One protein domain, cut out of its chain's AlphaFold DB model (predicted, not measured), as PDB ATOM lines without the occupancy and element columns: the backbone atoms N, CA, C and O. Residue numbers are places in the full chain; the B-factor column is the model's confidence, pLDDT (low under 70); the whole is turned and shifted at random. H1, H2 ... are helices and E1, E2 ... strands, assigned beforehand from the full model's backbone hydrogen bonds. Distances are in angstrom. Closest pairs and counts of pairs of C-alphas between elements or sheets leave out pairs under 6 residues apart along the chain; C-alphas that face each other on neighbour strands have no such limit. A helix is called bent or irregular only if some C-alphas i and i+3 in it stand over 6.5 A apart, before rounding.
ATOM      1  N   THR A  84     101.515 103.059  59.209       88.06
ATOM      2  CA  THR A  84     101.222 103.542  60.563       88.06
ATOM      3  C   THR A  84     102.478 103.429  61.419       88.06
ATOM      4  O   THR A  84     103.074 102.359  61.559       88.06
ATOM      5  N   VAL A  85     102.902 104.540  62.015       92.75
ATOM      6  CA  VAL A  85     104.133 104.641  62.807       92.75
ATOM      7  C   VAL A  85     103.825 104.995  64.257       92.75
ATOM      8  O   VAL A  85     103.035 105.891  64.546       92.75
ATOM      9  N   SER A  86     104.485 104.301  65.186       93.38
ATOM     10  CA  SER A  86     104.383 104.549  66.629       93.38
ATOM     11  C   SER A  86     105.671 105.184  67.137       93.38
ATOM     12  O   SER A  86     106.722 104.537  67.115       93.38
ATOM     13  N   VAL A  87     105.626 106.425  67.632       94.69
ATOM     14  CA  VAL A  87     106.822 107.186  68.037       94.69
ATOM     15  C   VAL A  87     106.820 107.631  69.500       94.69
ATOM     16  O   VAL A  87     105.807 108.044  70.067       94.69
ATOM     17  N   LYS A  88     108.004 107.640  70.112       95.00
ATOM     18  CA  LYS A  88     108.284 108.468  71.291       95.00
ATOM     19  C   LYS A  88     109.018 109.723  70.864       95.00
ATOM     20  O   LYS A  88     109.916 109.642  70.032       95.00
ATOM     21  N   TYR A  89     108.657 110.867  71.428       94.75
ATOM     22  CA  TYR A  89     109.252 112.143  71.055       94.75
ATOM     23  C   TYR A  89     109.408 113.106  72.233       94.75
ATOM     24  O   TYR A  89     108.669 113.061  73.217       94.75
ATOM     25  N   VAL A  90     110.369 114.018  72.087       95.25
ATOM     26  CA  VAL A  90     110.525 115.210  72.925       95.25
ATOM     27  C   VAL A  90     110.712 116.420  72.011       95.25
ATOM     28  O   VAL A  90     111.735 116.520  71.329       95.25
ATOM     29  N   GLY A  91     109.738 117.331  72.001       94.69
ATOM     30  CA  GLY A  91     109.755 118.584  71.245       94.69
ATOM     31  C   GLY A  91     110.306 119.747  72.074       94.69
ATOM     32  O   GLY A  91     109.865 120.006  73.198       94.69
ATOM     33  N   ARG A  92     111.295 120.461  71.532       94.75
ATOM     34  CA  ARG A  92     112.019 121.557  72.192       94.75
ATOM     35  C   ARG A  92     112.075 122.809  71.328       94.75
ATOM     36  O   ARG A  92     112.263 122.756  70.117       94.75
ATOM     37  N   LEU A  93     112.011 123.963  71.981       93.81
ATOM     38  CA  LEU A  93     112.455 125.220  71.385       93.81
ATOM     39  C   LEU A  93     113.990 125.256  71.329       93.81
ATOM     40  O   LEU A  93     114.660 124.661  72.171       93.81
ATOM     41  N   MET A  94     114.563 126.045  70.414       93.88
ATOM     42  CA  MET A  94     116.025 126.202  70.263       93.88
ATOM     43  C   MET A  94     116.760 126.762  71.504       93.88
ATOM     44  O   MET A  94     117.989 126.776  71.540       93.88
ATOM     45  N   ASN A  95     116.038 127.226  72.530       92.19
ATOM     46  CA  ASN A  95     116.593 127.604  73.839       92.19
ATOM     47  C   ASN A  95     116.680 126.415  74.834       92.19
ATOM     48  O   ASN A  95     117.099 126.606  75.975       92.19
ATOM     49  N   GLY A  96     116.263 125.213  74.422       91.06
ATOM     50  CA  GLY A  96     116.268 123.971  75.196       91.06
ATOM     51  C   GLY A  96     114.974 123.651  75.960       91.06
ATOM     52  O   GLY A  96     114.843 122.519  76.441       91.06
ATOM     53  N   SER A  97     114.022 124.589  76.078       91.50
ATOM     54  CA  SER A  97     112.760 124.344  76.793       91.50
ATOM     55  C   SER A  97     111.873 123.365  76.028       91.50
ATOM     56  O   SER A  97     111.655 123.545  74.830       91.50
ATOM     57  N   ILE A  98     111.345 122.358  76.724       92.62
ATOM     58  CA  ILE A  98     110.377 121.407  76.164       92.62
ATOM     59  C   ILE A  98     109.027 122.116  76.032       92.62
ATOM     60  O   ILE A  98     108.597 122.761  76.988       92.62
ATOM     61  N   PHE A  99     108.387 122.001  74.867       89.38
ATOM     62  CA  PHE A  99     107.012 122.468  74.657       89.38
ATOM     63  C   PHE A  99     106.005 121.312  74.591       89.38
ATOM     64  O   PHE A  99     104.849 121.523  74.936       89.38
ATOM     65  N   ASP A 100     106.444 120.113  74.190       90.19
ATOM     66  CA  ASP A 100     105.608 118.912  74.098       90.19
ATOM     67  C   ASP A 100     106.461 117.629  74.180       90.19
ATOM     68  O   ASP A 100     107.655 117.652  73.864       90.19
ATOM     69  N   THR A 101     105.892 116.523  74.666       92.75
ATOM     70  CA  THR A 101     106.580 115.235  74.883       92.75
ATOM     71  C   THR A 101     105.610 114.142  75.345       92.75
ATOM     72  O   THR A 101     104.794 114.385  76.232       92.75
ATOM     73  N   ASN A 102     105.783 112.904  74.867       92.31
ATOM     74  CA  ASN A 102     105.178 111.708  75.487       92.31
ATOM     75  C   ASN A 102     106.158 110.922  76.391       92.31
ATOM     76  O   ASN A 102     105.801 109.900  76.979       92.31
ATOM     77  N   ASP A 103     107.396 111.399  76.564       91.38
ATOM     78  CA  ASP A 103     108.330 110.879  77.567       91.38
ATOM     79  C   ASP A 103     108.053 111.476  78.967       91.38
ATOM     80  O   ASP A 103     108.215 112.678  79.203       91.38
ATOM     81  N   GLU A 104     107.657 110.612  79.912       89.06
ATOM     82  CA  GLU A 104     107.332 110.962  81.309       89.06
ATOM     83  C   GLU A 104     108.515 111.601  82.058       89.06
ATOM     84  O   GLU A 104     108.340 112.511  82.874       89.06
ATOM     85  N   VAL A 105     109.743 111.145  81.789       88.62
ATOM     86  CA  VAL A 105     110.952 111.648  82.452       88.62
ATOM     87  C   VAL A 105     111.285 113.043  81.927       88.62
ATOM     88  O   VAL A 105     111.642 113.927  82.709       88.62
ATOM     89  N   ALA A 106     111.133 113.271  80.624       88.31
ATOM     90  CA  ALA A 106     111.305 114.573  79.993       88.31
ATOM     91  C   ALA A 106     110.258 115.586  80.490       88.31
ATOM     92  O   ALA A 106     110.650 116.669  80.934       88.31
ATOM     93  N   ALA A 107     108.972 115.216  80.515       86.81
ATOM     94  CA  ALA A 107     107.880 116.048  81.038       86.81
ATOM     95  C   ALA A 107     108.133 116.474  82.492       86.81
ATOM     96  O   ALA A 107     108.173 117.663  82.823       86.81
ATOM     97  N   LYS A 108     108.442 115.499  83.354       87.88
ATOM     98  CA  LYS A 108     108.745 115.728  84.771       87.88
ATOM     99  C   LYS A 108     109.966 116.622  84.993       87.88
ATOM    100  O   LYS A 108     109.974 117.415  85.932       87.88
ATOM    101  N   ASN A 109     110.986 116.514  84.141       86.44
ATOM    102  CA  ASN A 109     112.164 117.381  84.186       86.44
ATOM    103  C   ASN A 109     111.879 118.807  83.675       86.44
ATOM    104  O   ASN A 109     112.554 119.739  84.111       86.44
ATOM    105  N   ALA A 110     110.898 118.990  82.783       85.50
ATOM    106  CA  ALA A 110     110.407 120.305  82.358       85.50
ATOM    107  C   ALA A 110     109.380 120.924  83.323       85.50
ATOM    108  O   ALA A 110     109.150 122.131  83.270       85.50
ATOM    109  N   GLY A 111     108.809 120.131  84.233       83.81
ATOM    110  CA  GLY A 111     107.930 120.610  85.299       83.81
ATOM    111  C   GLY A 111     106.441 120.645  84.947       83.81
ATOM    112  O   GLY A 111     105.704 121.377  85.601       83.81
ATOM    113  N   PHE A 112     105.998 119.862  83.958       79.81
ATOM    114  CA  PHE A 112     104.578 119.671  83.647       79.81
ATOM    115  C   PHE A 112     104.186 118.185  83.655       79.81
ATOM    116  O   PHE A 112     105.021 117.302  83.458       79.81
ATOM    117  N   GLU A 113     102.912 117.914  83.939       77.56
ATOM    118  CA  GLU A 113     102.328 116.570  83.909       77.56
ATOM    119  C   GLU A 113     101.746 116.289  82.518       77.56
ATOM    120  O   GLU A 113     101.161 117.179  81.901       77.56
ATOM    121  N   ILE A 114     101.895 115.054  82.031       77.50
ATOM    122  CA  ILE A 114     101.332 114.588  80.756       77.50
ATOM    123  C   ILE A 114     100.325 113.467  81.016       77.50
ATOM    124  O   ILE A 114     100.543 112.626  81.886       77.50
ATOM    125  N   GLN A 115      99.218 113.460  80.269       64.94
ATOM    126  CA  GLN A 115      98.165 112.440  80.400       64.94
ATOM    127  C   GLN A 115      98.391 111.217  79.495       64.94
ATOM    128  O   GLN A 115      97.729 110.197  79.673       64.94
ATOM    129  N   HIS A 116      99.344 111.301  78.561       73.19
ATOM    130  CA  HIS A 116      99.637 110.265  77.571       73.19
ATOM    131  C   HIS A 116     101.141 109.962  77.571       73.19
ATOM    132  O   HIS A 116     101.950 110.822  77.231       73.19
ATOM    133  N   THR A 117     101.513 108.748  77.984       82.88
ATOM    134  CA  THR A 117     102.907 108.249  78.009       82.88
ATOM    135  C   THR A 117     103.155 107.111  77.013       82.88
ATOM    136  O   THR A 117     104.291 106.641  76.852       82.88
ATOM    137  N   ASP A 118     102.091 106.670  76.343       88.50
ATOM    138  CA  ASP A 118     102.137 105.709  75.250       88.50
ATOM    139  C   ASP A 118     102.781 106.336  73.998       88.50
ATOM    140  O   ASP A 118     102.775 107.566  73.835       88.50
ATOM    141  N   PRO A 119     103.373 105.523  73.102       90.31
ATOM    142  CA  PRO A 119     103.818 105.998  71.799       90.31
ATOM    143  C   PRO A 119     102.696 106.730  71.056       90.31
ATOM    144  O   PRO A 119     101.554 106.280  71.030       90.31
ATOM    145  N   PHE A 120     103.029 107.864  70.451       90.81
ATOM    146  CA  PHE A 120     102.119 108.606  69.595       90.81
ATOM    147  C   PHE A 120     102.029 107.891  68.247       90.81
ATOM    148  O   PHE A 120     103.059 107.624  67.628       90.81
ATOM    149  N   VAL A 121     100.810 107.554  67.830       89.62
ATOM    150  CA  VAL A 121     100.540 106.743  66.639       89.62
ATOM    151  C   VAL A 121      99.909 107.618  65.562       89.62
ATOM    152  O   VAL A 121      98.923 108.304  65.835       89.62
ATOM    153  N   PHE A 122     100.465 107.597  64.352       80.50
ATOM    154  CA  PHE A 122      99.929 108.321  63.198       80.50
ATOM    155  C   PHE A 122     100.254 107.607  61.879       80.50
ATOM    156  O   PHE A 122     101.186 106.808  61.815       80.50
ATOM    157  N   GLU A 123      99.476 107.892  60.835       84.19
ATOM    158  CA  GLU A 123      99.688 107.384  59.474       84.19
ATOM    159  C   GLU A 123     100.508 108.396  58.658       84.19
ATOM    160  O   GLU A 123     100.238 109.599  58.707       84.19
ATOM    161  N   ILE A 124     101.502 107.929  57.903       83.56
ATOM    162  CA  ILE A 124     102.338 108.783  57.047       83.56
ATOM    163  C   ILE A 124     101.524 109.288  55.847       83.56
ATOM    164  O   ILE A 124     101.040 108.486  55.046       83.56
ATOM    165  N   GLY A 125     101.439 110.606  55.677       67.44
ATOM    166  CA  GLY A 125     100.666 111.276  54.628       67.44
ATOM    167  C   GLY A 125      99.230 111.624  55.038       67.44
ATOM    168  O   GLY A 125      98.399 111.879  54.171       67.44
ATOM    169  N   SER A 126      98.926 111.613  56.343       68.44
ATOM    170  CA  SER A 126      97.588 111.902  56.895       68.44
ATOM    171  C   SER A 126      97.403 113.333  57.427       68.44
ATOM    172  O   SER A 126      96.377 113.624  58.042       68.44
ATOM    173  N   ASP A 127      98.398 114.211  57.252       70.00
ATOM    174  CA  ASP A 127      98.458 115.583  57.796       70.00
ATOM    175  C   ASP A 127      98.266 115.682  59.335       70.00
ATOM    176  O   ASP A 127      98.025 116.753  59.893       70.00
ATOM    177  N   MET A 128      98.413 114.563  60.057       66.12
ATOM    178  CA  MET A 128      98.268 114.472  61.519       66.12
ATOM    179  C   MET A 128      99.429 115.107  62.308       66.12
ATOM    180  O   MET A 128      99.315 115.306  63.519       66.12
ATOM    181  N   VAL A 129     100.548 115.407  61.644       83.38
ATOM    182  CA  VAL A 129     101.743 116.055  62.210       83.38
ATOM    183  C   VAL A 129     102.239 117.154  61.271       83.38
ATOM    184  O   VAL A 129     101.892 117.184  60.094       83.38
ATOM    185  N   VAL A 130     103.082 118.060  61.774       78.31
ATOM    186  CA  VAL A 130     103.694 119.096  60.926       78.31
ATOM    187  C   VAL A 130     104.627 118.470  59.869       78.31
ATOM    188  O   VAL A 130     105.316 117.498  60.199       78.31
ATOM    189  N   PRO A 131     104.722 119.016  58.638       82.19
ATOM    190  CA  PRO A 131     105.426 118.367  57.523       82.19
ATOM    191  C   PRO A 131     106.856 117.918  57.845       82.19
ATOM    192  O   PRO A 131     107.220 116.767  57.624       82.19
ATOM    193  N   GLY A 132     107.655 118.780  58.479       86.56
ATOM    194  CA  GLY A 132     109.039 118.458  58.827       86.56
ATOM    195  C   GLY A 132     109.204 117.436  59.964       86.56
ATOM    196  O   GLY A 132     110.315 116.961  60.195       86.56
ATOM    197  N   PHE A 133     108.130 117.090  60.685       91.44
ATOM    198  CA  PHE A 133     108.115 115.964  61.626       91.44
ATOM    199  C   PHE A 133     107.919 114.655  60.855       91.44
ATOM    200  O   PHE A 133     108.643 113.691  61.105       91.44
ATOM    201  N   GLU A 134     107.005 114.634  59.881       89.00
ATOM    202  CA  GLU A 134     106.796 113.484  58.996       89.00
ATOM    203  C   GLU A 134     108.031 113.203  58.126       89.00
ATOM    204  O   GLU A 134     108.542 112.082  58.152       89.00
ATOM    205  N   ASP A 135     108.596 114.222  57.466       87.81
ATOM    206  CA  ASP A 135     109.845 114.126  56.688       87.81
ATOM    207  C   ASP A 135     111.002 113.541  57.512       87.81
ATOM    208  O   ASP A 135     111.826 112.754  57.027       87.81
ATOM    209  N   ALA A 136     111.083 113.919  58.789       91.19
ATOM    210  CA  ALA A 136     112.100 113.397  59.678       91.19
ATOM    211  C   ALA A 136     111.859 111.923  60.017       91.19
ATOM    212  O   ALA A 136     112.830 111.158  60.014       91.19
ATOM    213  N   VAL A 137     110.608 111.513  60.258       93.31
ATOM    214  CA  VAL A 137     110.226 110.115  60.524       93.31
ATOM    215  C   VAL A 137     110.407 109.231  59.289       93.31
ATOM    216  O   VAL A 137     110.968 108.148  59.422       93.31
ATOM    217  N   LEU A 138     110.085 109.716  58.085       89.81
ATOM    218  CA  LEU A 138     110.400 109.060  56.805       89.81
ATOM    219  C   LEU A 138     111.896 108.706  56.664       89.81
ATOM    220  O   LEU A 138     112.254 107.743  55.987       89.81
ATOM    221  N   SER A 139     112.788 109.447  57.335       89.81
ATOM    222  CA  SER A 139     114.236 109.190  57.340       89.81
ATOM    223  C   SER A 139     114.721 108.139  58.358       89.81
ATOM    224  O   SER A 139     115.939 107.963  58.490       89.81
ATOM    225  N   LEU A 140     113.812 107.494  59.101       92.31
ATOM    226  CA  LEU A 140     114.097 106.563  60.203       92.31
ATOM    227  C   LEU A 140     113.728 105.109  59.878       92.31
ATOM    228  O   LEU A 140     113.085 104.790  58.878       92.31
ATOM    229  N   LYS A 141     114.141 104.207  60.772       91.56
ATOM    230  CA  LYS A 141     113.782 102.781  60.784       91.56
ATOM    231  C   LYS A 141     113.233 102.384  62.151       91.56
ATOM    232  O   LYS A 141     113.446 103.096  63.129       91.56
ATOM    233  N   ASN A 142     112.561 101.234  62.242       90.19
ATOM    234  CA  ASN A 142     112.048 100.738  63.524       90.19
ATOM    235  C   ASN A 142     113.195 100.589  64.549       90.19
ATOM    236  O   ASN A 142     114.249 100.031  64.228       90.19
ATOM    237  N   GLY A 143     113.005 101.123  65.755       89.75
ATOM    238  CA  GLY A 143     114.009 101.207  66.814       89.75
ATOM    239  C   GLY A 143     115.066 102.307  66.637       89.75
ATOM    240  O   GLY A 143     115.956 102.420  67.482       89.75
ATOM    241  N   GLU A 144     115.026 103.110  65.568       92.50
ATOM    242  CA  GLU A 144     115.964 104.221  65.382       92.50
ATOM    243  C   GLU A 144     115.551 105.439  66.218       92.50
ATOM    244  O   GLU A 144     114.395 105.866  66.202       92.50
ATOM    245  N   ARG A 145     116.532 106.027  66.916       94.00
ATOM    246  CA  ARG A 145     116.400 107.299  67.631       94.00
ATOM    247  C   ARG A 145     117.279 108.367  66.990       94.00
ATOM    248  O   ARG A 145     118.475 108.142  66.800       94.00
ATOM    249  N   LYS A 146     116.721 109.550  66.728       93.56
ATOM    250  CA  LYS A 146     117.415 110.652  66.045       93.56
ATOM    251  C   LYS A 146     116.965 112.013  66.563       93.56
ATOM    252  O   LYS A 146     115.824 112.188  66.984       93.56
ATOM    253  N   LYS A 147     117.875 112.986  66.491       95.94
ATOM    254  CA  LYS A 147     117.584 114.407  66.700       95.94
ATOM    255  C   LYS A 147     117.617 115.150  65.376       95.94
ATOM    256  O   LYS A 147     118.496 114.886  64.553       95.94
ATOM    257  N   PHE A 148     116.707 116.093  65.204       95.00
ATOM    258  CA  PHE A 148     116.628 116.949  64.026       95.00
ATOM    259  C   PHE A 148     116.022 118.306  64.393       95.00
ATOM    260  O   PHE A 148     115.417 118.467  65.453       95.00
ATOM    261  N   VAL A 149     116.221 119.288  63.515       96.25
ATOM    262  CA  VAL A 149     115.648 120.631  63.646       96.25
ATOM    263  C   VAL A 149     114.688 120.843  62.487       96.25
ATOM    264  O   VAL A 149     115.123 120.861  61.336       96.25
ATOM    265  N   ILE A 150     113.408 121.015  62.800       93.88
ATOM    266  CA  ILE A 150     112.382 121.444  61.852       93.88
ATOM    267  C   ILE A 150     112.476 122.963  61.710       93.88
ATOM    268  O   ILE A 150     112.585 123.676  62.715       93.88
ATOM    269  N   LYS A 151     112.439 123.474  60.478       95.00
ATOM    270  CA  LYS A 151     112.364 124.919  60.233       95.00
ATOM    271  C   LYS A 151     110.964 125.445  60.472       95.00
ATOM    272  O   LYS A 151     109.995 124.736  60.252       95.00
ATOM    273  N   ALA A 152     110.855 126.711  60.871       88.62
ATOM    274  CA  ALA A 152     109.557 127.347  61.100       88.62
ATOM    275  C   ALA A 152     108.559 127.139  59.938       88.62
ATOM    276  O   ALA A 152     107.395 126.854  60.191       88.62
ATOM    277  N   SER A 153     109.024 127.207  58.682       85.81
ATOM    278  CA  SER A 153     108.224 126.947  57.472       85.81
ATOM    279  C   SER A 153     107.592 125.556  57.421       85.81
ATOM    280  O   SER A 153     106.484 125.422  56.915       85.81
ATOM    281  N   ASP A 154     108.279 124.557  57.970       83.88
ATOM    282  CA  ASP A 154     107.941 123.133  57.868       83.88
ATOM    283  C   ASP A 154     107.352 122.615  59.203       83.88
ATOM    284  O   ASP A 154     107.045 121.434  59.354       83.88
ATOM    285  N   ALA A 155     107.224 123.514  60.188       90.62
ATOM    286  CA  ALA A 155     106.571 123.319  61.474       90.62
ATOM    287  C   ALA A 155     105.181 123.989  61.467       90.62
ATOM    288  O   ALA A 155     104.269 123.529  60.793       90.62
TER     289      ALA A 155
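Overview. This is residues 84 to 155 of the 552 residues of the protein "Peptidylprolyl isomerase" of Candidatus Woesearchaeota archaeon CG11_big_fil_rev_8_21_14_0_20_43_8 (UniProt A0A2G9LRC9). A long bent strand, E1, runs through the middle, pairing with E3 at its start and E2 farther on; H1 packs on E2 at one end, with H2 and E4 toward the other. The 72 printed residues include two named helices and four named strands, ordered E1 E2 H1 E3 H2 E4: class mixed. The antiparallel sheet runs E2, E1, E3; the whole is compact, radius of gyration of the C-alphas 12.4 A, spanning 32 by 26 by 21 A.

Along the chain. Find C-alpha 84 at (101.222, 103.542, 60.563); E1, residues 84 to 93, runs 26.7 A and bends by 61 degrees at residue 88. E2 is residues 98 to 101, E3 120 to 123, H1 104 to 110, H2 131 to 138. E4, residues 145 to 150, ends at (112.382, 121.444, 61.852).

Arrangement. Hairpin E1 and E2 has N 91 and O 100 within hydrogen-bond range, 2.8 A; antiparallel E1 and E3 have N 87 and O 120, 2.8 A. H1 is on the sheet over E2, closest C-alphas Ile 98 and Ala 110, 6.3 A. H2 only grazes the sheet. E4 pairs with no named strand. In H1 and H2 every O i to N i+4 pair is within range.

Size, cuts and confidence. The printed part has no cut and no long link; pLDDT is under 70 at residues 115, 125 to 126 and 128.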